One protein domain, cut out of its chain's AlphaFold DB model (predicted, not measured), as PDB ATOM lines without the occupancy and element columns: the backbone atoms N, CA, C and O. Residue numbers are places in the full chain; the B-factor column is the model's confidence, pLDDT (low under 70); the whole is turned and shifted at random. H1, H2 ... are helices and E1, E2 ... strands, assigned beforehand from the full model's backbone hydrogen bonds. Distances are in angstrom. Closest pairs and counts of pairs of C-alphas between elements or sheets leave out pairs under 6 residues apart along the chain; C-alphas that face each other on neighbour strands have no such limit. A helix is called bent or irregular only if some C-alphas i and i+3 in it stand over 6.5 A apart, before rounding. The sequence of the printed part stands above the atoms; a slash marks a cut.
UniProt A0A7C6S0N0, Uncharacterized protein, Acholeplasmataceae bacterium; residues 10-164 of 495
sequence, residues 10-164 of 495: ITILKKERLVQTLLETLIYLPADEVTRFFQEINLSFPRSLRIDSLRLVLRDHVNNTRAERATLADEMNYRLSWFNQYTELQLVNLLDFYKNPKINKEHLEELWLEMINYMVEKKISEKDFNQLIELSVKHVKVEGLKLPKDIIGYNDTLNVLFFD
ATOM      1  N   ILE A  10     147.253 153.704 -11.437       87.50
ATOM      2  CA  ILE A  10     147.819 154.971 -10.978       87.50
ATOM      3  C   ILE A  10     146.719 155.861 -10.395       87.50
ATOM      4  O   ILE A  10     145.638 156.015 -10.965       87.50
ATOM      5  N   THR A  11     146.984 156.471  -9.241       84.69
ATOM      6  CA  THR A  11     146.067 157.435  -8.619       84.69
ATOM      7  C   THR A  11     146.488 158.863  -8.955       84.69
ATOM      8  O   THR A  11     147.576 159.290  -8.581       84.69
ATOM      9  N   ILE A  12     145.618 159.621  -9.626       83.38
ATOM     10  CA  ILE A  12     145.846 161.023 -10.010       83.38
ATOM     11  C   ILE A  12     144.629 161.840  -9.577       83.38
ATOM     12  O   ILE A  12     143.505 161.511  -9.953       83.38
ATOM     13  N   LEU A  13     144.814 162.897  -8.776       84.25
ATOM     14  CA  LEU A  13     143.725 163.717  -8.226       84.25
ATOM     15  C   LEU A  13     142.637 162.877  -7.536       84.25
ATOM     16  O   LEU A  13     141.440 163.125  -7.698       84.25
ATOM     17  N   LYS A  14     143.062 161.862  -6.769       81.88
ATOM     18  CA  LYS A  14     142.193 160.882  -6.084       81.88
ATOM     19  C   LYS A  14     141.329 160.018  -7.014       81.88
ATOM     20  O   LYS A  14     140.407 159.361  -6.539       81.88
ATOM     21  N   LYS A  15     141.609 160.007  -8.319       86.12
ATOM     22  CA  LYS A  15     140.995 159.089  -9.283       86.12
ATOM     23  C   LYS A  15     141.992 157.999  -9.628       86.12
ATOM     24  O   LYS A  15     143.100 158.295 -10.071       86.12
ATOM     25  N   GLU A  16     141.595 156.756  -9.412       88.31
ATOM     26  CA  GLU A  16     142.350 155.596  -9.865       88.31
ATOM     27  C   GLU A  16     142.101 155.390 -11.360       88.31
ATOM     28  O   GLU A  16     140.970 155.506 -11.838       88.31
ATOM     29  N   ARG A  17     143.175 155.177 -12.115       88.56
ATOM     30  CA  ARG A  17     143.142 154.946 -13.557       88.56
ATOM     31  C   ARG A  17     144.087 153.803 -13.891       88.56
ATOM     32  O   ARG A  17     145.199 153.765 -13.370       88.56
ATOM     33  N   LEU A  18     143.659 152.920 -14.782       92.62
ATOM     34  CA  LEU A  18     144.511 151.877 -15.335       92.62
ATOM     35  C   LEU A  18     145.518 152.502 -16.307       92.62
ATOM     36  O   LEU A  18     145.136 153.340 -17.129       92.62
ATOM     37  N   VAL A  19     146.789 152.103 -16.233       92.50
ATOM     38  CA  VAL A  19     147.841 152.618 -17.124       92.50
ATOM     39  C   VAL A  19     147.512 152.315 -18.587       92.50
ATOM     40  O   VAL A  19     147.610 153.217 -19.414       92.50
ATOM     41  N   GLN A  20     147.024 151.111 -18.896       92.88
ATOM     42  CA  GLN A  20     146.575 150.743 -20.242       92.88
ATOM     43  C   GLN A  20     145.573 151.753 -20.829       92.88
ATOM     44  O   GLN A  20     145.741 152.203 -21.958       92.88
ATOM     45  N   THR A  21     144.586 152.192 -20.043       91.75
ATOM     46  CA  THR A  21     143.583 153.177 -20.483       91.75
ATOM     47  C   THR A  21     144.183 154.562 -20.744       91.75
ATOM     48  O   THR A  21     143.633 155.341 -21.515       91.75
ATOM     49  N   LEU A  22     145.309 154.905 -20.110       93.75
ATOM     50  CA  LEU A  22     146.032 156.142 -20.425       93.75
ATOM     51  C   LEU A  22     146.766 156.021 -21.763       93.75
ATOM     52  O   LEU A  22     146.746 156.954 -22.567       93.75
ATOM     53  N   LEU A  23     147.399 154.874 -22.015       95.12
ATOM     54  CA  LEU A  23     148.125 154.623 -23.262       95.12
ATOM     55  C   LEU A  23     147.191 154.688 -24.478       95.12
ATOM     56  O   LEU A  23     147.568 155.254 -25.500       95.12
ATOM     57  N   GLU A  24     145.946 154.227 -24.334       92.50
ATOM     58  CA  GLU A  24     144.898 154.300 -25.366       92.50
ATOM     59  C   GLU A  24     144.580 155.718 -25.868       92.50
ATOM     60  O   GLU A  24     143.941 155.861 -26.907       92.50
ATOM     61  N   THR A  25     145.005 156.777 -25.176       95.50
ATOM     62  CA  THR A  25     144.863 158.155 -25.672       95.50
ATOM     63  C   THR A  25     146.198 158.851 -25.897       95.50
ATOM     64  O   THR A  25     146.313 159.657 -26.820       95.50
ATOM     65  N   LEU A  26     147.219 158.551 -25.091       96.69
ATOM     66  CA  LEU A  26     148.516 159.234 -25.142       96.69
ATOM     67  C   LEU A  26     149.293 158.968 -26.435       96.69
ATOM     68  O   LEU A  26     149.876 159.901 -26.983       96.69
ATOM     69  N   ILE A  27     149.254 157.740 -26.965       96.81
ATOM     70  CA  ILE A  27     150.010 157.364 -28.176       96.81
ATOM     71  C   ILE A  27     149.584 158.141 -29.433       96.81
ATOM     72  O   ILE A  27     150.307 158.159 -30.426       96.81
ATOM     73  N   TYR A  28     148.415 158.782 -29.394       96.62
ATOM     74  CA  TYR A  28     147.851 159.555 -30.497       96.62
ATOM     75  C   TYR A  28     148.216 161.042 -30.443       96.62
ATOM     76  O   TYR A  28     147.920 161.773 -31.382       96.62
ATOM     77  N   LEU A  29     148.849 161.512 -29.363       96.56
ATOM     78  CA  LEU A  29     149.247 162.912 -29.250       96.56
ATOM     79  C   LEU A  29     150.321 163.274 -30.289       96.56
ATOM     80  O   LEU A  29     151.326 162.563 -30.386       96.56
ATOM     81  N   PRO A  30     150.182 164.405 -31.008       96.25
ATOM     82  CA  PRO A  30     151.178 164.850 -31.975       96.25
ATOM     83  C   PRO A  30     152.451 165.341 -31.272       96.25
ATOM     84  O   PRO A  30     152.392 165.971 -30.213       96.25
ATOM     85  N   ALA A  31     153.614 165.091 -31.882       97.00
ATOM     86  CA  ALA A  31     154.917 165.346 -31.261       97.00
ATOM     87  C   ALA A  31     155.123 166.809 -30.825       97.00
ATOM     88  O   ALA A  31     155.745 167.056 -29.793       97.00
ATOM     89  N   ASP A  32     154.571 167.779 -31.559       96.75
ATOM     90  CA  ASP A  32     154.671 169.202 -31.211       96.75
ATOM     91  C   ASP A  32     153.914 169.552 -29.922       96.75
ATOM     92  O   ASP A  32     154.383 170.364 -29.120       96.75
ATOM     93  N   GLU A  33     152.744 168.943 -29.698       96.38
ATOM     94  CA  GLU A  33     151.966 169.138 -28.469       96.38
ATOM     95  C   GLU A  33     152.660 168.485 -27.277       96.38
ATOM     96  O   GLU A  33     152.776 169.104 -26.218       96.38
ATOM     97  N   VAL A  34     153.188 167.272 -27.473       97.50
ATOM     98  CA  VAL A  34     153.990 166.557 -26.471       97.50
ATOM     99  C   VAL A  34     155.213 167.385 -26.082       97.50
ATOM    100  O   VAL A  34     155.459 167.628 -24.900       97.50
ATOM    101  N   THR A  35     155.946 167.885 -27.078       97.69
ATOM    102  CA  THR A  35     157.141 168.712 -26.883       97.69
ATOM    103  C   THR A  35     156.826 169.973 -26.101       97.69
ATOM    104  O   THR A  35     157.478 170.261 -25.096       97.69
ATOM    105  N   ARG A  36     155.785 170.699 -26.514       97.94
ATOM    106  CA  ARG A  36     155.359 171.927 -25.845       97.94
ATOM    107  C   ARG A  36     154.978 171.672 -24.392       97.94
ATOM    108  O   ARG A  36     155.462 172.379 -23.515       97.94
ATOM    109  N   PHE A  37     154.171 170.643 -24.134       97.75
ATOM    110  CA  PHE A  37     153.754 170.288 -22.781       97.75
ATOM    111  C   PHE A  37     154.959 170.010 -21.869       97.75
ATOM    112  O   PHE A  37     155.068 170.586 -20.785       97.75
ATOM    113  N   PHE A  38     155.898 169.168 -22.310       97.81
ATOM    114  CA  PHE A  38     157.050 168.802 -21.484       97.81
ATOM    115  C   PHE A  38     158.046 169.952 -21.286       97.81
ATOM    116  O   PHE A  38     158.623 170.086 -20.203       97.81
ATOM    117  N   GLN A  39     158.182 170.841 -22.273       96.31
ATOM    118  CA  GLN A  39     158.949 172.079 -22.130       96.31
ATOM    119  C   GLN A  39     158.300 173.058 -21.141       96.31
ATOM    120  O   GLN A  39     159.007 173.645 -20.324       96.31
ATOM    121  N   GLU A  40     156.970 173.203 -21.157       96.44
ATOM    122  CA  GLU A  40     156.231 174.065 -20.219       96.44
ATOM    123  C   GLU A  40     156.422 173.631 -18.761       96.44
ATOM    124  O   GLU A  40     156.607 174.474 -17.878       96.44
ATOM    125  N   ILE A  41     156.440 172.319 -18.502       95.50
ATOM    126  CA  ILE A  41     156.696 171.777 -17.159       95.50
ATOM    127  C   ILE A  41     158.192 171.599 -16.853       95.50
ATOM    128  O   ILE A  41     158.548 171.194 -15.744       95.50
ATOM    129  N   ASN A  42     159.069 171.925 -17.811       95.25
ATOM    130  CA  ASN A  42     160.523 171.790 -17.732       95.25
ATOM    131  C   ASN A  42     160.960 170.376 -17.292       95.25
ATOM    132  O   ASN A  42     161.785 170.218 -16.386       95.25
ATOM    133  N   LEU A  43     160.374 169.354 -17.921       95.38
ATOM    134  CA  LEU A  43     160.745 167.954 -17.743       95.38
ATOM    135  C   LEU A  43     161.449 167.445 -19.001       95.38
ATOM    136  O   LEU A  43     160.906 167.517 -20.099       95.38
ATOM    137  N   SER A  44     162.641 166.891 -18.808       96.06
ATOM    138  CA  SER A  44     163.406 166.182 -19.829       96.06
ATOM    139  C   SER A  44     163.660 164.740 -19.393       96.06
ATOM    140  O   SER A  44     163.691 164.431 -18.195       96.06
ATOM    141  N   PHE A  45     163.863 163.870 -20.372       97.06
ATOM    142  CA  PHE A  45     163.990 162.428 -20.205       97.06
ATOM    143  C   PHE A  45     165.414 161.982 -20.551       97.06
ATOM    144  O   PHE A  45     165.983 162.496 -21.514       97.06
ATOM    145  N   PRO A  46     166.022 161.052 -19.802       96.81
ATOM    146  CA  PRO A  46     167.273 160.444 -20.239       96.81
ATOM    147  C   PRO A  46     167.042 159.662 -21.539       96.81
ATOM    148  O   PRO A  46     166.018 158.986 -21.690       96.81
ATOM    149  N   ARG A  47     167.979 159.760 -22.490       97.06
ATOM    150  CA  ARG A  47     167.867 159.109 -23.808       97.06
ATOM    151  C   ARG A  47     167.762 157.589 -23.707       97.06
ATOM    152  O   ARG A  47     167.050 156.982 -24.508       97.06
ATOM    153  N   SER A  48     168.372 157.005 -22.678       95.19
ATOM    154  CA  SER A  48     168.276 155.577 -22.361       95.19
ATOM    155  C   SER A  48     166.834 155.067 -22.306       95.19
ATOM    156  O   SER A  48     166.578 153.997 -22.835       95.19
ATOM    157  N   LEU A  49     165.861 155.851 -21.817       95.88
ATOM    158  CA  LEU A  49     164.452 155.420 -21.779       95.88
ATOM    159  C   LEU A  49     163.902 155.069 -23.162       95.88
ATOM    160  O   LEU A  49     163.187 154.082 -23.314       95.88
ATOM    161  N   ARG A  50     164.229 155.875 -24.178       97.50
ATOM    162  CA  ARG A  50     163.769 155.624 -25.548       97.50
ATOM    163  C   ARG A  50     164.559 154.495 -26.201       97.50
ATOM    164  O   ARG A  50     163.999 153.718 -26.964       97.50
ATOM    165  N   ILE A  51     165.855 154.401 -25.912       97.75
ATOM    166  CA  ILE A  51     166.696 153.297 -26.392       97.75
ATOM    167  C   ILE A  51     166.175 151.965 -25.854       97.75
ATOM    168  O   ILE A  51     166.008 151.023 -26.625       97.75
ATOM    169  N   ASP A  52     165.863 151.901 -24.563       95.62
ATOM    170  CA  ASP A  52     165.344 150.704 -23.909       95.62
ATOM    171  C   ASP A  52     163.974 150.315 -24.477       95.62
ATOM    172  O   ASP A  52     163.767 149.147 -24.811       95.62
ATOM    173  N   SER A  53     163.070 151.287 -24.680       96.38
ATOM    174  CA  SER A  53     161.755 151.027 -25.284       96.38
ATOM    175  C   SER A  53     161.878 150.495 -26.715       96.38
ATOM    176  O   SER A  53     161.233 149.512 -27.076       96.38
ATOM    177  N   LEU A  54     162.750 151.102 -27.527       98.19
ATOM    178  CA  LEU A  54     163.011 150.662 -28.897       98.19
ATOM    179  C   LEU A  54     163.627 149.264 -28.933       98.19
ATOM    180  O   LEU A  54     163.188 148.421 -29.713       98.19
ATOM    181  N   ARG A  55     164.628 148.994 -28.087       97.50
ATOM    182  CA  ARG A  55     165.274 147.677 -28.014       97.50
ATOM    183  C   ARG A  55     164.289 146.597 -27.604       97.50
ATOM    184  O   ARG A  55     164.348 145.509 -28.164       97.50
ATOM    185  N   LEU A  56     163.403 146.882 -26.653       96.00
ATOM    186  CA  LEU A  56     162.391 145.929 -26.211       96.00
ATOM    187  C   LEU A  56     161.450 145.545 -27.359       96.00
ATOM    188  O   LEU A  56     161.247 144.361 -27.604       96.00
ATOM    189  N   VAL A  57     160.936 146.534 -28.093       96.94
ATOM    190  CA  VAL A  57     159.973 146.312 -29.183       96.94
ATOM    191  C   VAL A  57     160.625 145.675 -30.414       96.94
ATOM    192  O   VAL A  57     160.031 144.823 -31.067       96.94
ATOM    193  N   LEU A  58     161.858 146.057 -30.749       97.75
ATOM    194  CA  LEU A  58     162.515 145.610 -31.981       97.75
ATOM    195  C   LEU A  58     163.218 144.251 -31.858       97.75
ATOM    196  O   LEU A  58     163.550 143.666 -32.887       97.75
ATOM    197  N   ARG A  59     163.466 143.748 -30.641       96.12
ATOM    198  CA  ARG A  59     164.320 142.569 -30.403       96.12
ATOM    199  C   ARG A  59     163.877 141.338 -31.182       96.12
ATOM    200  O   ARG A  59     164.692 140.746 -31.884       96.12
ATOM    201  N   ASP A  60     162.601 140.981 -31.097       94.44
ATOM    202  CA  ASP A  60     162.082 139.777 -31.752       94.44
ATOM    203  C   ASP A  60     162.104 139.915 -33.275       94.44
ATOM    204  O   ASP A  60     162.490 138.988 -33.984       94.44
ATOM    205  N   HIS A  61     161.786 141.106 -33.785       95.31
ATOM    206  CA  HIS A  61     161.874 141.404 -35.212       95.31
ATOM    207  C   HIS A  61     163.306 141.283 -35.729       95.31
ATOM    208  O   HIS A  61     163.536 140.647 -36.754       95.31
ATOM    209  N   VAL A  62     164.274 141.824 -34.988       95.50
ATOM    210  CA  VAL A  62     165.694 141.708 -35.326       95.50
ATOM    211  C   VAL A  62     166.154 140.256 -35.272       95.50
ATOM    212  O   VAL A  62     166.825 139.817 -36.200       95.50
ATOM    213  N   ASN A  63     165.771 139.492 -34.248       93.81
ATOM    214  CA  ASN A  63     166.096 138.068 -34.158       93.81
ATOM    215  C   ASN A  63     165.577 137.288 -35.370       93.81
ATOM    216  O   ASN A  63     166.340 136.546 -35.987       93.81
ATOM    217  N   ASN A  64     164.316 137.505 -35.748       92.50
ATOM    218  CA  ASN A  64     163.706 136.840 -36.896       92.50
ATOM    219  C   ASN A  64     164.406 137.224 -38.203       92.50
ATOM    220  O   ASN A  64     164.805 136.350 -38.963       92.50
ATOM    221  N   THR A  65     164.657 138.515 -38.435       92.38
ATOM    222  CA  THR A  65     165.356 138.975 -39.646       92.38
ATOM    223  C   THR A  65     166.790 138.465 -39.726       92.38
ATOM    224  O   THR A  65     167.273 138.172 -40.817       92.38
ATOM    225  N   ARG A  66     167.486 138.335 -38.594       92.38
ATOM    226  CA  ARG A  66     168.814 137.716 -38.571       92.38
ATOM    227  C   ARG A  66     168.742 136.231 -38.907       92.38
ATOM    228  O   ARG A  66     169.552 135.773 -39.703       92.38
ATOM    229  N   ALA A  67     167.767 135.504 -38.361       89.75
ATOM    230  CA  ALA A  67     167.555 134.094 -38.679       89.75
ATOM    231  C   ALA A  67     167.220 133.879 -40.168       89.75
ATOM    232  O   ALA A  67     167.792 133.000 -40.802       89.75
ATOM    233  N   GLU A  68     166.373 134.730 -40.752       89.38
ATOM    234  CA  GLU A  68     166.046 134.723 -42.189       89.38
ATOM    235  C   GLU A  68     167.257 135.050 -43.080       89.38
ATOM    236  O   GLU A  68     167.301 134.664 -44.245       89.38
ATOM    237  N   ARG A  69     168.245 135.775 -42.543       86.69
ATOM    238  CA  ARG A  69     169.447 136.241 -43.252       86.69
ATOM    239  C   ARG A  69     170.725 135.616 -42.701       86.69
ATOM    240  O   ARG A  69     171.782 136.242 -42.746       86.69
ATOM    241  N   ALA A  70     170.644 134.393 -42.183       80.44
ATOM    242  CA  ALA A  70     171.733 133.696 -41.496       80.44
ATOM    243  C   ALA A  70     172.922 133.288 -42.399       80.44
ATOM    244  O   ALA A  70     173.647 132.354 -42.075       80.44
ATOM    245  N   THR A  71     173.140 133.965 -43.528       75.81
ATOM    246  CA  THR A  71     174.291 133.738 -44.403       75.81
ATOM    247  C   THR A  71     175.468 134.617 -43.969       75.81
ATOM    248  O   THR A  71     175.300 135.795 -43.640       75.81
ATOM    249  N   LEU A  72     176.686 134.058 -43.983       59.06
ATOM    250  CA  LEU A  72     177.922 134.739 -43.552       59.06
ATOM    251  C   LEU A  72     178.234 136.036 -44.323       59.06
ATOM    252  O   LEU A  72     178.961 136.890 -43.821       59.06
ATOM    253  N   ALA A  73     177.714 136.185 -45.542       71.38
ATOM    254  CA  ALA A  73     178.003 137.320 -46.417       71.38
ATOM    255  C   ALA A  73     176.939 138.434 -46.375       71.38
ATOM    256  O   ALA A  73     177.098 139.442 -47.071       71.38
ATOM    257  N   ASP A  74     175.857 138.285 -45.602       86.75
ATOM    258  CA  ASP A  74     174.796 139.293 -45.563       86.75
ATOM    259  C   ASP A  74     175.198 140.494 -44.686       86.75
ATOM    260  O   ASP A  74     175.291 140.417 -43.458       86.75
ATOM    261  N   GLU A  75     175.418 141.642 -45.339       88.88
ATOM    262  CA  GLU A  75     175.772 142.903 -44.675       88.88
ATOM    263  C   GLU A  75     174.725 143.304 -43.626       88.88
ATOM    264  O   GLU A  75     175.078 143.814 -42.565       88.88
ATOM    265  N   MET A  76     173.433 143.075 -43.884       90.38
ATOM    266  CA  MET A  76     172.375 143.435 -42.942       90.38
ATOM    267  C   MET A  76     172.423 142.553 -41.697       90.38
ATOM    268  O   MET A  76     172.338 143.086 -40.592       90.38
ATOM    269  N   ASN A  77     172.600 141.238 -41.841       91.44
ATOM    270  CA  ASN A  77     172.758 140.344 -40.695       91.44
ATOM    271  C   ASN A  77     173.973 140.748 -39.849       91.44
ATOM    272  O   ASN A  77     173.864 140.861 -38.624       91.44
ATOM    273  N   TYR A  78     175.099 141.058 -40.502       92.00
ATOM    274  CA  TYR A  78     176.283 141.555 -39.806       92.00
ATOM    275  C   TYR A  78     175.990 142.853 -39.046       92.00
ATOM    276  O   TYR A  78     176.291 142.947 -37.857       92.00
ATOM    277  N   ARG A  79     175.338 143.839 -39.676       93.56
ATOM    278  CA  ARG A  79     174.951 145.093 -39.008       93.56
ATOM    279  C   ARG A  79     174.055 144.814 -37.798       93.56
ATOM    280  O   ARG A  79     174.359 145.284 -36.707       93.56
ATOM    281  N   LEU A  80     173.015 143.993 -37.960       94.81
ATOM    282  CA  LEU A  80     172.068 143.637 -36.898       94.81
ATOM    283  C   LEU A  80     172.702 142.851 -35.738       94.81
ATOM    284  O   LEU A  80     172.125 142.827 -34.649       94.81
ATOM    285  N   SER A  81     173.886 142.258 -35.915       93.62
ATOM    286  CA  SER A  81     174.626 141.634 -34.805       93.62
ATOM    287  C   SER A  81     175.010 142.640 -33.703       93.62
ATOM    288  O   SER A  81     175.104 142.265 -32.534       93.62
ATOM    289  N   TRP A  82     175.110 143.928 -34.058       95.88
ATOM    290  CA  TRP A  82     175.398 145.060 -33.168       95.88
ATOM    291  C   TRP A  82     174.152 145.676 -32.508       95.88
ATOM    292  O   TRP A  82     174.258 146.697 -31.832       95.88
ATOM    293  N   PHE A  83     172.958 145.100 -32.697       97.00
ATOM    294  CA  PHE A  83     171.681 145.686 -32.256       97.00
ATOM    295  C   PHE A  83     171.649 146.104 -30.776       97.00
ATOM    296  O   PHE A  83     171.115 147.161 -30.432       97.00
ATOM    297  N   ASN A  84     172.257 145.310 -29.893       95.38
ATOM    298  CA  ASN A  84     172.316 145.608 -28.460       95.38
ATOM    299  C   ASN A  84     173.155 146.857 -28.138       95.38
ATOM    300  O   ASN A  84     172.990 147.432 -27.065       95.38
ATOM    301  N   GLN A  85     174.021 147.296 -29.052       96.12
ATOM    302  CA  GLN A  85     174.867 148.484 -28.930       96.12
ATOM    303  C   GLN A  85     174.427 149.607 -29.873       96.12
ATOM    304  O   GLN A  85     175.087 150.638 -29.925       96.12
ATOM    305  N   TYR A  86     173.318 149.449 -30.603       97.75
ATOM    306  CA  TYR A  86     172.835 150.492 -31.502       97.75
ATOM    307  C   TYR A  86     172.555 151.803 -30.774       97.75
ATOM    308  O   TYR A  86     172.039 151.809 -29.648       97.75
ATOM    309  N   THR A  87     172.855 152.902 -31.465       97.81
ATOM    310  CA  THR A  87     172.470 154.249 -31.054       97.81
ATOM    311  C   THR A  87     170.959 154.442 -31.176       97.81
ATOM    312  O   THR A  87     170.271 153.713 -31.903       97.81
ATOM    313  N   GLU A  88     170.419 155.468 -30.518       97.69
ATOM    314  CA  GLU A  88     169.000 155.810 -30.653       97.69
ATOM    315  C   GLU A  88     168.603 156.064 -32.119       97.69
ATOM    316  O   GLU A  88     167.574 155.566 -32.572       97.69
ATOM    317  N   LEU A  89     169.425 156.784 -32.893       97.19
ATOM    318  CA  LEU A  89     169.169 157.029 -34.314       97.19
ATOM    319  C   LEU A  89     169.073 155.727 -35.120       97.19
ATOM    320  O   LEU A  89     168.196 155.605 -35.976       97.19
ATOM    321  N   GLN A  90     169.966 154.764 -34.873       97.75
ATOM    322  CA  GLN A  90     169.948 153.477 -35.570       97.75
ATOM    323  C   GLN A  90     168.672 152.690 -35.243       97.75
ATOM    324  O   GLN A  90     168.027 152.170 -36.150       97.75
ATOM    325  N   LEU A  91     168.264 152.673 -33.972       98.06
ATOM    326  CA  LEU A  91     167.029 152.026 -33.525       98.06
ATOM    327  C   LEU A  91     165.775 152.686 -34.116       98.06
ATOM    328  O   LEU A  91     164.881 151.993 -34.593       98.06
ATOM    329  N   VAL A  92     165.718 154.019 -34.152       97.12
ATOM    330  CA  VAL A  92     164.607 154.751 -34.783       97.12
ATOM    331  C   VAL A  92     164.541 154.453 -36.283       97.12
ATOM    332  O   VAL A  92     163.455 154.224 -36.810       97.12
ATOM    333  N   ASN A  93     165.683 154.378 -36.977       96.19
ATOM    334  CA  ASN A  93     165.710 154.012 -38.395       96.19
ATOM    335  C   ASN A  93     165.201 152.574 -38.642       96.19
ATOM    336  O   ASN A  93     164.644 152.317 -39.708       96.19
ATOM    337  N   LEU A  94     165.332 151.647 -37.680       96.62
ATOM    338  CA  LEU A  94     164.769 150.297 -37.819       96.62
ATOM    339  C   LEU A  94     163.233 150.292 -37.884       96.62
ATOM    340  O   LEU A  94     162.662 149.423 -38.540       96.62
ATOM    341  N   LEU A  95     162.551 151.267 -37.270       95.81
ATOM    342  CA  LEU A  95     161.092 151.395 -37.388       95.81
ATOM    343  C   LEU A  95     160.667 151.621 -38.849       95.81
ATOM    344  O   LEU A  95     159.722 150.994 -39.332       95.81
ATOM    345  N   ASP A  96     161.400 152.474 -39.572       92.81
ATOM    346  CA  ASP A  96     161.175 152.712 -41.005       92.81
ATOM    347  C   ASP A  96     161.715 151.578 -41.886       92.81
ATOM    348  O   ASP A  96     161.180 151.333 -42.960       92.81
ATOM    349  N   PHE A  97     162.727 150.831 -41.437       93.81
ATOM    350  CA  PHE A  97     163.178 149.630 -42.144       93.81
ATOM    351  C   PHE A  97     162.072 148.567 -42.209       93.81
ATOM    352  O   PHE A  97     161.776 148.059 -43.290       93.81
ATOM    353  N   TYR A  98     161.424 148.267 -41.078       93.75
ATOM    354  CA  TYR A  98     160.363 147.258 -41.023       93.75
ATOM    355  C   TYR A  98     159.030 147.725 -41.618       93.75
ATOM    356  O   TYR A  98     158.210 146.887 -41.993       93.75
ATOM    357  N   LYS A  99     158.782 149.043 -41.684       90.62
ATOM    358  CA  LYS A  99     157.546 149.651 -42.226       90.62
ATOM    359  C   LYS A  99     156.260 149.038 -41.671       90.62
ATOM    360  O   LYS A  99     155.248 148.959 -42.367       90.62
ATOM    361  N   ASN A 100     156.284 148.607 -40.412       93.06
ATOM    362  CA  ASN A 100     155.178 147.891 -39.795       93.06
ATOM    363  C   ASN A 100     154.420 148.804 -38.811       93.06
ATOM    364  O   ASN A 100     154.956 149.141 -37.751       93.06
ATOM    365  N   PRO A 101     153.155 149.172 -39.099       92.75
ATOM    366  CA  PRO A 101     152.353 150.007 -38.205       92.75
ATOM    367  C   PRO A 101     152.153 149.410 -36.808       92.75
ATOM    368  O   PRO A 101     151.984 150.161 -35.847       92.75
ATOM    369  N   LYS A 102     152.180 148.076 -36.680       94.94
ATOM    370  CA  LYS A 102     152.073 147.384 -35.390       94.94
ATOM    371  C   LYS A 102     153.288 147.680 -34.509       94.94
ATOM    372  O   LYS A 102     153.099 148.108 -33.377       94.94
ATOM    373  N   ILE A 103     154.499 147.578 -35.066       95.75
ATOM    374  CA  ILE A 103     155.755 147.912 -34.372       95.75
ATOM    375  C   ILE A 103     155.750 149.384 -33.951       95.75
ATOM    376  O   ILE A 103     156.093 149.713 -32.820       95.75
ATOM    377  N   ASN A 104     155.295 150.284 -34.830       95.50
ATOM    378  CA  ASN A 104     155.198 151.708 -34.501       95.50
ATOM    379  C   ASN A 104     154.246 151.958 -33.325       95.50
ATOM    380  O   ASN A 104     154.554 152.757 -32.443       95.50
ATOM    381  N   LYS A 105     153.097 151.275 -33.297       96.12
ATOM    382  CA  LYS A 105     152.150 151.361 -32.182       96.12
ATOM    383  C   LYS A 105     152.766 150.821 -30.888       96.12
ATOM    384  O   LYS A 105     152.675 151.493 -29.866       96.12
ATOM    385  N   GLU A 106     153.399 149.653 -30.939       96.44
ATOM    386  CA  GLU A 106     154.061 149.026 -29.788       96.44
ATOM    387  C   GLU A 106     155.182 149.909 -29.227       96.44
ATOM    388  O   GLU A 106     155.244 150.108 -28.016       96.44
ATOM    389  N   HIS A 107     155.996 150.524 -30.095       97.06
ATOM    390  CA  HIS A 107     157.004 151.519 -29.706       97.06
ATOM    391  C   HIS A 107     156.383 152.702 -28.969       97.06
ATOM    392  O   HIS A 107     156.872 153.091 -27.913       97.06
ATOM    393  N   LEU A 108     155.294 153.271 -29.492       97.38
ATOM    394  CA  LEU A 108     154.636 154.406 -28.846       97.38
ATOM    395  C   LEU A 108     154.042 154.020 -27.489       97.38
ATOM    396  O   LEU A 108     154.197 154.774 -26.531       97.38
ATOM    397  N   GLU A 109     153.385 152.863 -27.387       96.94
ATOM    398  CA  GLU A 109     152.859 152.357 -26.113       96.94
ATOM    399  C   GLU A 109     153.975 152.184 -25.077       96.94
ATOM    400  O   GLU A 109     153.828 152.627 -23.936       96.94
ATOM    401  N   GLU A 110     155.098 151.590 -25.481       97.50
ATOM    402  CA  GLU A 110     156.225 151.326 -24.589       97.50
ATOM    403  C   GLU A 110     156.962 152.606 -24.184       97.50
ATOM    404  O   GLU A 110     157.241 152.827 -23.004       97.50
ATOM    405  N   LEU A 111     157.207 153.510 -25.135       97.50
ATOM    406  CA  LEU A 111     157.811 154.810 -24.862       97.50
ATOM    407  C   LEU A 111     156.962 155.611 -23.866       97.50
ATOM    408  O   LEU A 111     157.495 156.168 -22.906       97.50
ATOM    409  N   TRP A 112     155.640 155.652 -24.057       97.56
ATOM    410  CA  TRP A 112     154.746 156.350 -23.134       97.56
ATOM    411  C   TRP A 112     154.687 155.692 -21.756       97.56
ATOM    412  O   TRP A 112     154.626 156.409 -20.755       97.56
ATOM    413  N   LEU A 113     154.747 154.361 -21.678       96.56
ATOM    414  CA  LEU A 113     154.834 153.647 -20.405       96.56
ATOM    415  C   LEU A 113     156.099 154.043 -19.628       96.56
ATOM    416  O   LEU A 113     156.014 154.399 -18.448       96.56
ATOM    417  N   GLU A 114     157.260 154.049 -20.284       96.00
ATOM    418  CA  GLU A 114     158.527 154.469 -19.675       96.00
ATOM    419  C   GLU A 114     158.520 155.963 -19.300       96.00
ATOM    420  O   GLU A 114     158.959 156.337 -18.209       96.00
ATOM    421  N   MET A 115     157.919 156.827 -20.123       96.25
ATOM    422  CA  MET A 115     157.736 158.243 -19.786       96.25
ATOM    423  C   MET A 115     156.823 158.438 -18.566       96.25
ATOM    424  O   MET A 115     157.146 159.250 -17.698       96.25
ATOM    425  N   ILE A 116     155.723 157.686 -18.443       95.25
ATOM    426  CA  ILE A 116     154.838 157.712 -17.263       95.25
ATOM    427  C   ILE A 116     155.595 157.253 -16.014       95.25
ATOM    428  O   ILE A 116     155.534 157.920 -14.976       95.25
ATOM    429  N   ASN A 117     156.331 156.142 -16.111       94.50
ATOM    430  CA  ASN A 117     157.181 155.638 -15.035       94.50
ATOM    431  C   ASN A 117     158.156 156.719 -14.552       94.50
ATOM    432  O   ASN A 117     158.237 157.003 -13.353       94.50
ATOM    433  N   TYR A 118     158.826 157.387 -15.489       95.19
ATOM    434  CA  TYR A 118     159.758 158.466 -15.188       95.19
ATOM    435  C   TYR A 118     159.072 159.702 -14.588       95.19
ATOM    436  O   TYR A 118     159.562 160.274 -13.613       95.19
ATOM    437  N   MET A 119     157.902 160.105 -15.099       94.00
ATOM    438  CA  MET A 119     157.107 161.202 -14.526       94.00
ATOM    439  C   MET A 119     156.743 160.932 -13.063       94.00
ATOM    440  O   MET A 119     156.820 161.838 -12.225       94.00
ATOM    441  N   VAL A 120     156.385 159.685 -12.745       91.44
ATOM    442  CA  VAL A 120     156.074 159.272 -11.375       91.44
ATOM    443  C   VAL A 120     157.324 159.263 -10.501       91.44
ATOM    444  O   VAL A 120     157.307 159.810  -9.396       91.44
ATOM    445  N   GLU A 121     158.438 158.727 -10.994       91.62
ATOM    446  CA  GLU A 121     159.713 158.762 -10.276       91.62
ATOM    447  C   GLU A 121     160.132 160.204  -9.939       91.62
ATOM    448  O   GLU A 121     160.528 160.503  -8.806       91.62
ATOM    449  N   LYS A 122     159.971 161.127 -10.896       91.56
ATOM    450  CA  LYS A 122     160.273 162.554 -10.724       91.56
ATOM    451  C   LYS A 122     159.198 163.338  -9.976       91.56
ATOM    452  O   LYS A 122     159.406 164.524  -9.718       91.56
ATOM    453  N   LYS A 123     158.098 162.712  -9.547       91.12
ATOM    454  CA  LYS A 123     157.059 163.335  -8.709       91.12
ATOM    455  C   LYS A 123     156.480 164.633  -9.295       91.12
ATOM    456  O   LYS A 123     156.254 165.595  -8.556       91.12
ATOM    457  N   ILE A 124     156.249 164.654 -10.610       91.62
ATOM    458  CA  ILE A 124     155.456 165.670 -11.327       91.62
ATOM    459  C   ILE A 124     154.135 166.019 -10.606       91.62
ATOM    460  O   ILE A 124     153.499 165.197  -9.952       91.62
ATOM    461  N   SER A 125     153.681 167.266 -10.694       92.62
ATOM    462  CA  SER A 125     152.417 167.662 -10.065       92.62
ATOM    463  C   SER A 125     151.241 166.833 -10.597       92.62
ATOM    464  O   SER A 125     151.112 166.645 -11.804       92.62
ATOM    465  N   GLU A 126     150.326 166.403  -9.721       90.50
ATOM    466  CA  GLU A 126     149.084 165.736 -10.149       90.50
ATOM    467  C   GLU A 126     148.259 166.608 -11.106       90.50
ATOM    468  O   GLU A 126     147.577 166.086 -11.985       90.50
ATOM    469  N   LYS A 127     148.349 167.939 -10.964       93.12
ATOM    470  CA  LYS A 127     147.715 168.890 -11.883       93.12
ATOM    471  C   LYS A 127     148.287 168.764 -13.296       93.12
ATOM    472  O   LYS A 127     147.516 168.697 -14.245       93.12
ATOM    473  N   ASP A 128     149.609 168.721 -13.412       94.56
ATOM    474  CA  ASP A 128     150.299 168.678 -14.703       94.56
ATOM    475  C   ASP A 128     150.066 167.316 -15.370       94.56
ATOM    476  O   ASP A 128     149.749 167.247 -16.554       94.56
ATOM    477  N   PHE A 129     150.104 166.229 -14.590       94.25
ATOM    478  CA  PHE A 129     149.745 164.900 -15.088       94.25
ATOM    479  C   PHE A 129     148.297 164.886 -15.606       94.25
ATOM    480  O   PHE A 129     148.033 164.462 -16.729       94.25
ATOM    481  N   ASN A 130     147.338 165.400 -14.830       94.00
ATOM    482  CA  ASN A 130     145.948 165.450 -15.277       94.00
ATOM    483  C   ASN A 130     145.762 166.336 -16.524       94.00
ATOM    484  O   ASN A 130     144.969 165.980 -17.390       94.00
ATOM    485  N   GLN A 131     146.515 167.433 -16.656       95.62
ATOM    486  CA  GLN A 131     146.509 168.273 -17.858       95.62
ATOM    487  C   GLN A 131     146.968 167.499 -19.103       95.62
ATOM    488  O   GLN A 131     146.340 167.627 -20.152       95.62
ATOM    489  N   LEU A 132     148.006 166.663 -18.994       96.38
ATOM    490  CA  LEU A 132     148.439 165.785 -20.088       96.38
ATOM    491  C   LEU A 132     147.337 164.797 -20.497       96.38
ATOM    492  O   LEU A 132     147.074 164.597 -21.683       96.38
ATOM    493  N   ILE A 133     146.651 164.205 -19.516       94.75
ATOM    494  CA  ILE A 133     145.539 163.281 -19.777       94.75
ATOM    495  C   ILE A 133     144.402 164.015 -20.493       94.75
ATOM    496  O   ILE A 133     143.908 163.535 -21.512       94.75
ATOM    497  N   GLU A 134     144.001 165.185 -19.999       95.38
ATOM    498  CA  GLU A 134     142.960 166.006 -20.623       95.38
ATOM    499  C   GLU A 134     143.326 166.412 -22.053       95.38
ATOM    500  O   GLU A 134     142.462 166.364 -22.932       95.38
ATOM    501  N   LEU A 135     144.597 166.745 -22.299       96.25
ATOM    502  CA  LEU A 135     145.119 167.035 -23.633       96.25
ATOM    503  C   LEU A 135     144.934 165.833 -24.570       96.25
ATOM    504  O   LEU A 135     144.341 165.982 -25.636       96.25
ATOM    505  N   SER A 136     145.343 164.634 -24.141       96.12
ATOM    506  CA  SER A 136     145.213 163.407 -24.943       96.12
ATOM    507  C   SER A 136     143.758 163.050 -25.261       96.12
ATOM    508  O   SER A 136     143.411 162.776 -26.409       96.12
ATOM    509  N   VAL A 137     142.867 163.140 -24.270       95.50
ATOM    510  CA  VAL A 137     141.436 162.859 -24.446       95.50
ATOM    511  C   VAL A 137     140.794 163.887 -25.374       95.50
ATOM    512  O   VAL A 137     139.952 163.534 -26.199       95.50
ATOM    513  N   LYS A 138     141.166 165.166 -25.246       96.12
ATOM    514  CA  LYS A 138     140.676 166.223 -26.132       96.12
ATOM    515  C   LYS A 138     141.124 165.978 -27.572       96.12
ATOM    516  O   LYS A 138     140.290 166.094 -28.464       96.12
ATOM    517  N   HIS A 139     142.388 165.619 -27.781       94.69
ATOM    518  CA  HIS A 139     142.925 165.333 -29.108       94.69
ATOM    519  C   HIS A 139     142.168 164.180 -29.777       94.69
ATOM    520  O   HIS A 139     141.592 164.364 -30.845       94.69
ATOM    521  N   VAL A 140     142.054 163.031 -29.101       95.12
ATOM    522  CA  VAL A 140     141.345 161.852 -29.632       95.12
ATOM    523  C   VAL A 140     139.875 162.147 -29.945       95.12
ATOM    524  O   VAL A 140     139.346 161.649 -30.936       95.12
ATOM    525  N   LYS A 141     139.202 162.989 -29.150       94.25
ATOM    526  CA  LYS A 141     137.811 163.399 -29.423       94.25
ATOM    527  C   LYS A 141     137.656 164.234 -30.695       94.25
ATOM    528  O   LYS A 141     136.590 164.189 -31.299       94.25
ATOM    529  N   VAL A 142     138.665 165.028 -31.051       94.25
ATOM    530  CA  VAL A 142     138.618 165.934 -32.209       94.25
ATOM    531  C   VAL A 142     139.137 165.240 -33.466       94.25
ATOM    532  O   VAL A 142     138.478 165.270 -34.498       94.25
ATOM    533  N   GLU A 143     140.292 164.582 -33.370       92.12
ATOM    534  CA  GLU A 143     141.033 164.059 -34.525       92.12
ATOM    535  C   GLU A 143     140.867 162.546 -34.740       92.12
ATOM    536  O   GLU A 143     141.142 162.039 -35.837       92.12
ATOM    537  N   GLY A 144     140.374 161.833 -33.723       91.81
ATOM    538  CA  GLY A 144     140.226 160.379 -33.705       91.81
ATOM    539  C   GLY A 144     141.494 159.633 -33.279       91.81
ATOM    540  O   GLY A 144     142.468 160.211 -32.802       91.81
ATOM    541  N   LEU A 145     141.479 158.310 -33.464       92.62
ATOM    542  CA  LEU A 145     142.574 157.395 -33.113       92.62
ATOM    543  C   LEU A 145     143.571 157.248 -34.277       92.62
ATOM    544  O   LEU A 145     143.738 156.164 -34.840       92.62
ATOM    545  N   LYS A 146     144.196 158.355 -34.687       91.50
ATOM    546  CA  LYS A 146     145.150 158.380 -35.807       91.50
ATOM    547  C   LYS A 146     146.582 158.371 -35.290       91.50
ATOM    548  O   LYS A 146     147.021 159.334 -34.675       91.50
ATOM    549  N   LEU A 147     147.310 157.288 -35.553       90.75
ATOM    550  CA  LEU A 147     148.735 157.225 -35.229       90.75
ATOM    551  C   LEU A 147     149.547 158.203 -36.099       90.75
ATOM    552  O   LEU A 147     149.136 158.505 -37.229       90.75
ATOM    553  N   PRO A 148     150.717 158.660 -35.616       88.19
ATOM    554  CA  PRO A 148     151.664 159.414 -36.428       88.19
ATOM    555  C   PRO A 148     152.028 158.645 -37.706       88.19
ATOM    556  O   PRO A 148     152.470 157.499 -37.644       88.19
ATOM    557  N   LYS A 149     151.835 159.274 -38.873       87.12
ATOM    558  CA  LYS A 149     152.186 158.669 -40.173       87.12
ATOM    559  C   LYS A 149     153.696 158.604 -40.385       87.12
ATOM    560  O   LYS A 149     154.202 157.604 -40.875       87.12
ATOM    561  N   ASP A 150     154.388 159.683 -40.029       93.69
ATOM    562  CA  ASP A 150     155.843 159.784 -40.082       93.69
ATOM    563  C   ASP A 150     156.414 159.529 -38.685       93.69
ATOM    564  O   ASP A 150     156.454 160.424 -37.838       93.69
ATOM    565  N   ILE A 151     156.802 158.278 -38.429       95.06
ATOM    566  CA  ILE A 151     157.350 157.874 -37.130       95.06
ATOM    567  C   ILE A 151     158.760 158.434 -36.905       95.06
ATOM    568  O   ILE A 151     159.133 158.708 -35.765       95.06
ATOM    569  N   ILE A 152     159.532 158.652 -37.974       95.06
ATOM    570  CA  ILE A 152     160.874 159.236 -37.884       95.06
ATOM    571  C   ILE A 152     160.745 160.705 -37.495       95.06
ATOM    572  O   ILE A 152     161.287 161.103 -36.466       95.06
ATOM    573  N   GLY A 153     159.940 161.471 -38.235       96.25
ATOM    574  CA  GLY A 153     159.647 162.868 -37.924       96.25
ATOM    575  C   GLY A 153     159.049 163.044 -36.527       96.25
ATOM    576  O   GLY A 153     159.421 163.969 -35.811       96.25
ATOM    577  N   TYR A 154     158.191 162.113 -36.091       97.12
ATOM    578  CA  TYR A 154     157.670 162.102 -34.724       97.12
ATOM    579  C   TYR A 154     158.791 162.028 -33.676       97.12
ATOM    580  O   TYR A 154     158.865 162.881 -32.792       97.12
ATOM    581  N   ASN A 155     159.685 161.037 -33.776       97.38
ATOM    582  CA  ASN A 155     160.796 160.883 -32.830       97.38
ATOM    583  C   ASN A 155     161.808 162.037 -32.940       97.38
ATOM    584  O   ASN A 155     162.330 162.480 -31.911       97.38
ATOM    585  N   ASP A 156     162.025 162.563 -34.150       96.00
ATOM    586  CA  ASP A 156     162.912 163.695 -34.407       96.00
ATOM    587  C   ASP A 156     162.434 164.970 -33.706       96.00
ATOM    588  O   ASP A 156     163.220 165.621 -33.014       96.00
ATOM    589  N   THR A 157     161.138 165.287 -33.794       97.44
ATOM    590  CA  THR A 157     160.538 166.413 -33.061       97.44
ATOM    591  C   THR A 157     160.704 166.245 -31.553       97.44
ATOM    592  O   THR A 157     161.029 167.201 -30.848       97.44
ATOM    593  N   LEU A 158     160.559 165.019 -31.043       97.50
ATOM    594  CA  LEU A 158     160.723 164.741 -29.620       97.50
ATOM    595  C   LEU A 158     162.185 164.786 -29.144       97.50
ATOM    596  O   LEU A 158     162.396 164.784 -27.933       97.50
ATOM    597  N   ASN A 159     163.199 164.813 -30.021       95.94
ATOM    598  CA  ASN A 159     164.618 164.754 -29.622       95.94
ATOM    599  C   ASN A 159     164.999 165.818 -28.586       95.94
ATOM    600  O   ASN A 159     165.805 165.548 -27.700       95.94
ATOM    601  N   VAL A 160     164.385 167.002 -28.652       95.44
ATOM    602  CA  VAL A 160     164.645 168.114 -27.722       95.44
ATOM    603  C   VAL A 160     164.231 167.821 -26.277       95.44
ATOM    604  O   VAL A 160     164.653 168.529 -25.365       95.44
ATOM    605  N   LEU A 161     163.393 166.803 -26.059       97.12
ATOM    606  CA  LEU A 161     162.983 166.358 -24.728       97.12
ATOM    607  C   LEU A 161     163.975 165.373 -24.105       97.12
ATOM    608  O   LEU A 161     163.884 165.125 -22.902       97.12
ATOM    609  N   PHE A 162     164.889 164.807 -24.896       97.31
ATOM    610  CA  PHE A 162     165.784 163.738 -24.467       97.31
ATOM    611  C   PHE A 162     167.221 164.236 -24.369       97.31
ATOM    612  O   PHE A 162     167.729 164.886 -25.286       97.31
ATOM    613  N   PHE A 163     167.878 163.923 -23.256       95.31
ATOM    614  CA  PHE A 163     169.267 164.295 -23.003       95.31
ATOM    615  C   PHE A 163     170.162 163.062 -22.902       95.31
ATOM    616  O   PHE A 163     169.731 162.009 -22.433       95.31
ATOM    617  N   ASP A 164     171.401 163.228 -23.345       94.69
ATOM    618  CA  ASP A 164     172.488 162.275 -23.152       94.69
ATOM    619  C   ASP A 164     173.202 162.561 -21.825       94.69
ATOM    620  O   ASP A 164     173.238 163.716 -21.370       94.69
TER     621      ASP A 164
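Overview. This is residues 10 to 164 of the 495 residues of an uncharacterized protein of Acholeplasmataceae bacterium (UniProt A0A7C6S0N0). An elongated helical body has the long helix H6 near its middle, with H1 on one side of it and H3a on the other; H2, H8 and H5 stand in a second row, their lines nearly aligned. H7 packs on H1 at one end, beside the small strand hairpin of E1 and E2, while the helical hairpin of H3b and H4 extends the body at the other end. The printed part has 155 residues, with two named strands followed by eight named helices, and is mostly helix; E1 and E2 form an antiparallel sheet. It is compact, with a radius of gyration of the C-alphas of 16.9 A and spans of 57 by 32 by 26 A.

Along the chain. E1, residues 10 to 12, begins at C-alpha 10 (147.819, 154.971, -10.978). E2 is residues 15 to 18, H1 residues 19 to 26 and H2 residues 31 to 40, 14.1 A long. H3, residues 48 to 68, was assigned as one helix by its hydrogen bonds but is bent: C-alphas 57 and 60 are 7.3 A apart. Its arms are H3a, residues 48 to 57, 14.2 A, and H3b, residues 60 to 68, 12.3 A. H4 is residues 75 to 80 and H5 residues 88 to 98, 16.0 A. H6, residues 101 to 121, measures 30.2 A, and H7, residues 126 to 143, 25.7 A. H8, residues 151 to 161, 16.0 A, ends at C-alpha 161 (162.983, 166.358, -24.728); it is only just irregular, with C-alphas 157 and 160 6.9 A apart.

Arrangement. H3a, H5 and H6 form a bundle, helices side by side. H3a touches H6, closest C-alphas Ser 53 and Leu 111, 5.5 A, opposite ways at 37 degrees, only just a steep tilt. H5 touches H3a at Ile 51 and Glu 88, C-alphas 5.5 A apart, and H8 at Val 92 and Ile 152, 6.6 A. H8 touches H2, the same way at a shallow tilt of 8 degrees, closest C-alphas Ala 31 and Tyr 154, 5.5 A. H1 touches residues 109 to 113 of H6, and residues 133 to 140 of H7, closest C-alphas Thr 25 and Ser 136, 5.3 A. H3b and H4 form a helical hairpin, with C-alphas of Arg 66 and Asn 77 5.2 A apart. In the hairpin E1 and E2, N 10 and O 17 are 2.8 A apart, within hydrogen-bond range. Every O i to N i+4 pair is within range in H2, H3a, H3b, H4, H6 and H7; H1 has 3 of 4, H5 and H8 5 of 7.

Size, cuts and confidence. The farthest C-alphas, Lys 14 and Ala 73, are 58.9 A apart. The printed part has no cut and no long link. Residues 45 to 46 pair with 162 to 163, parallel. Mean pLDDT of the printed part is 93.8; residue 72 is under 70.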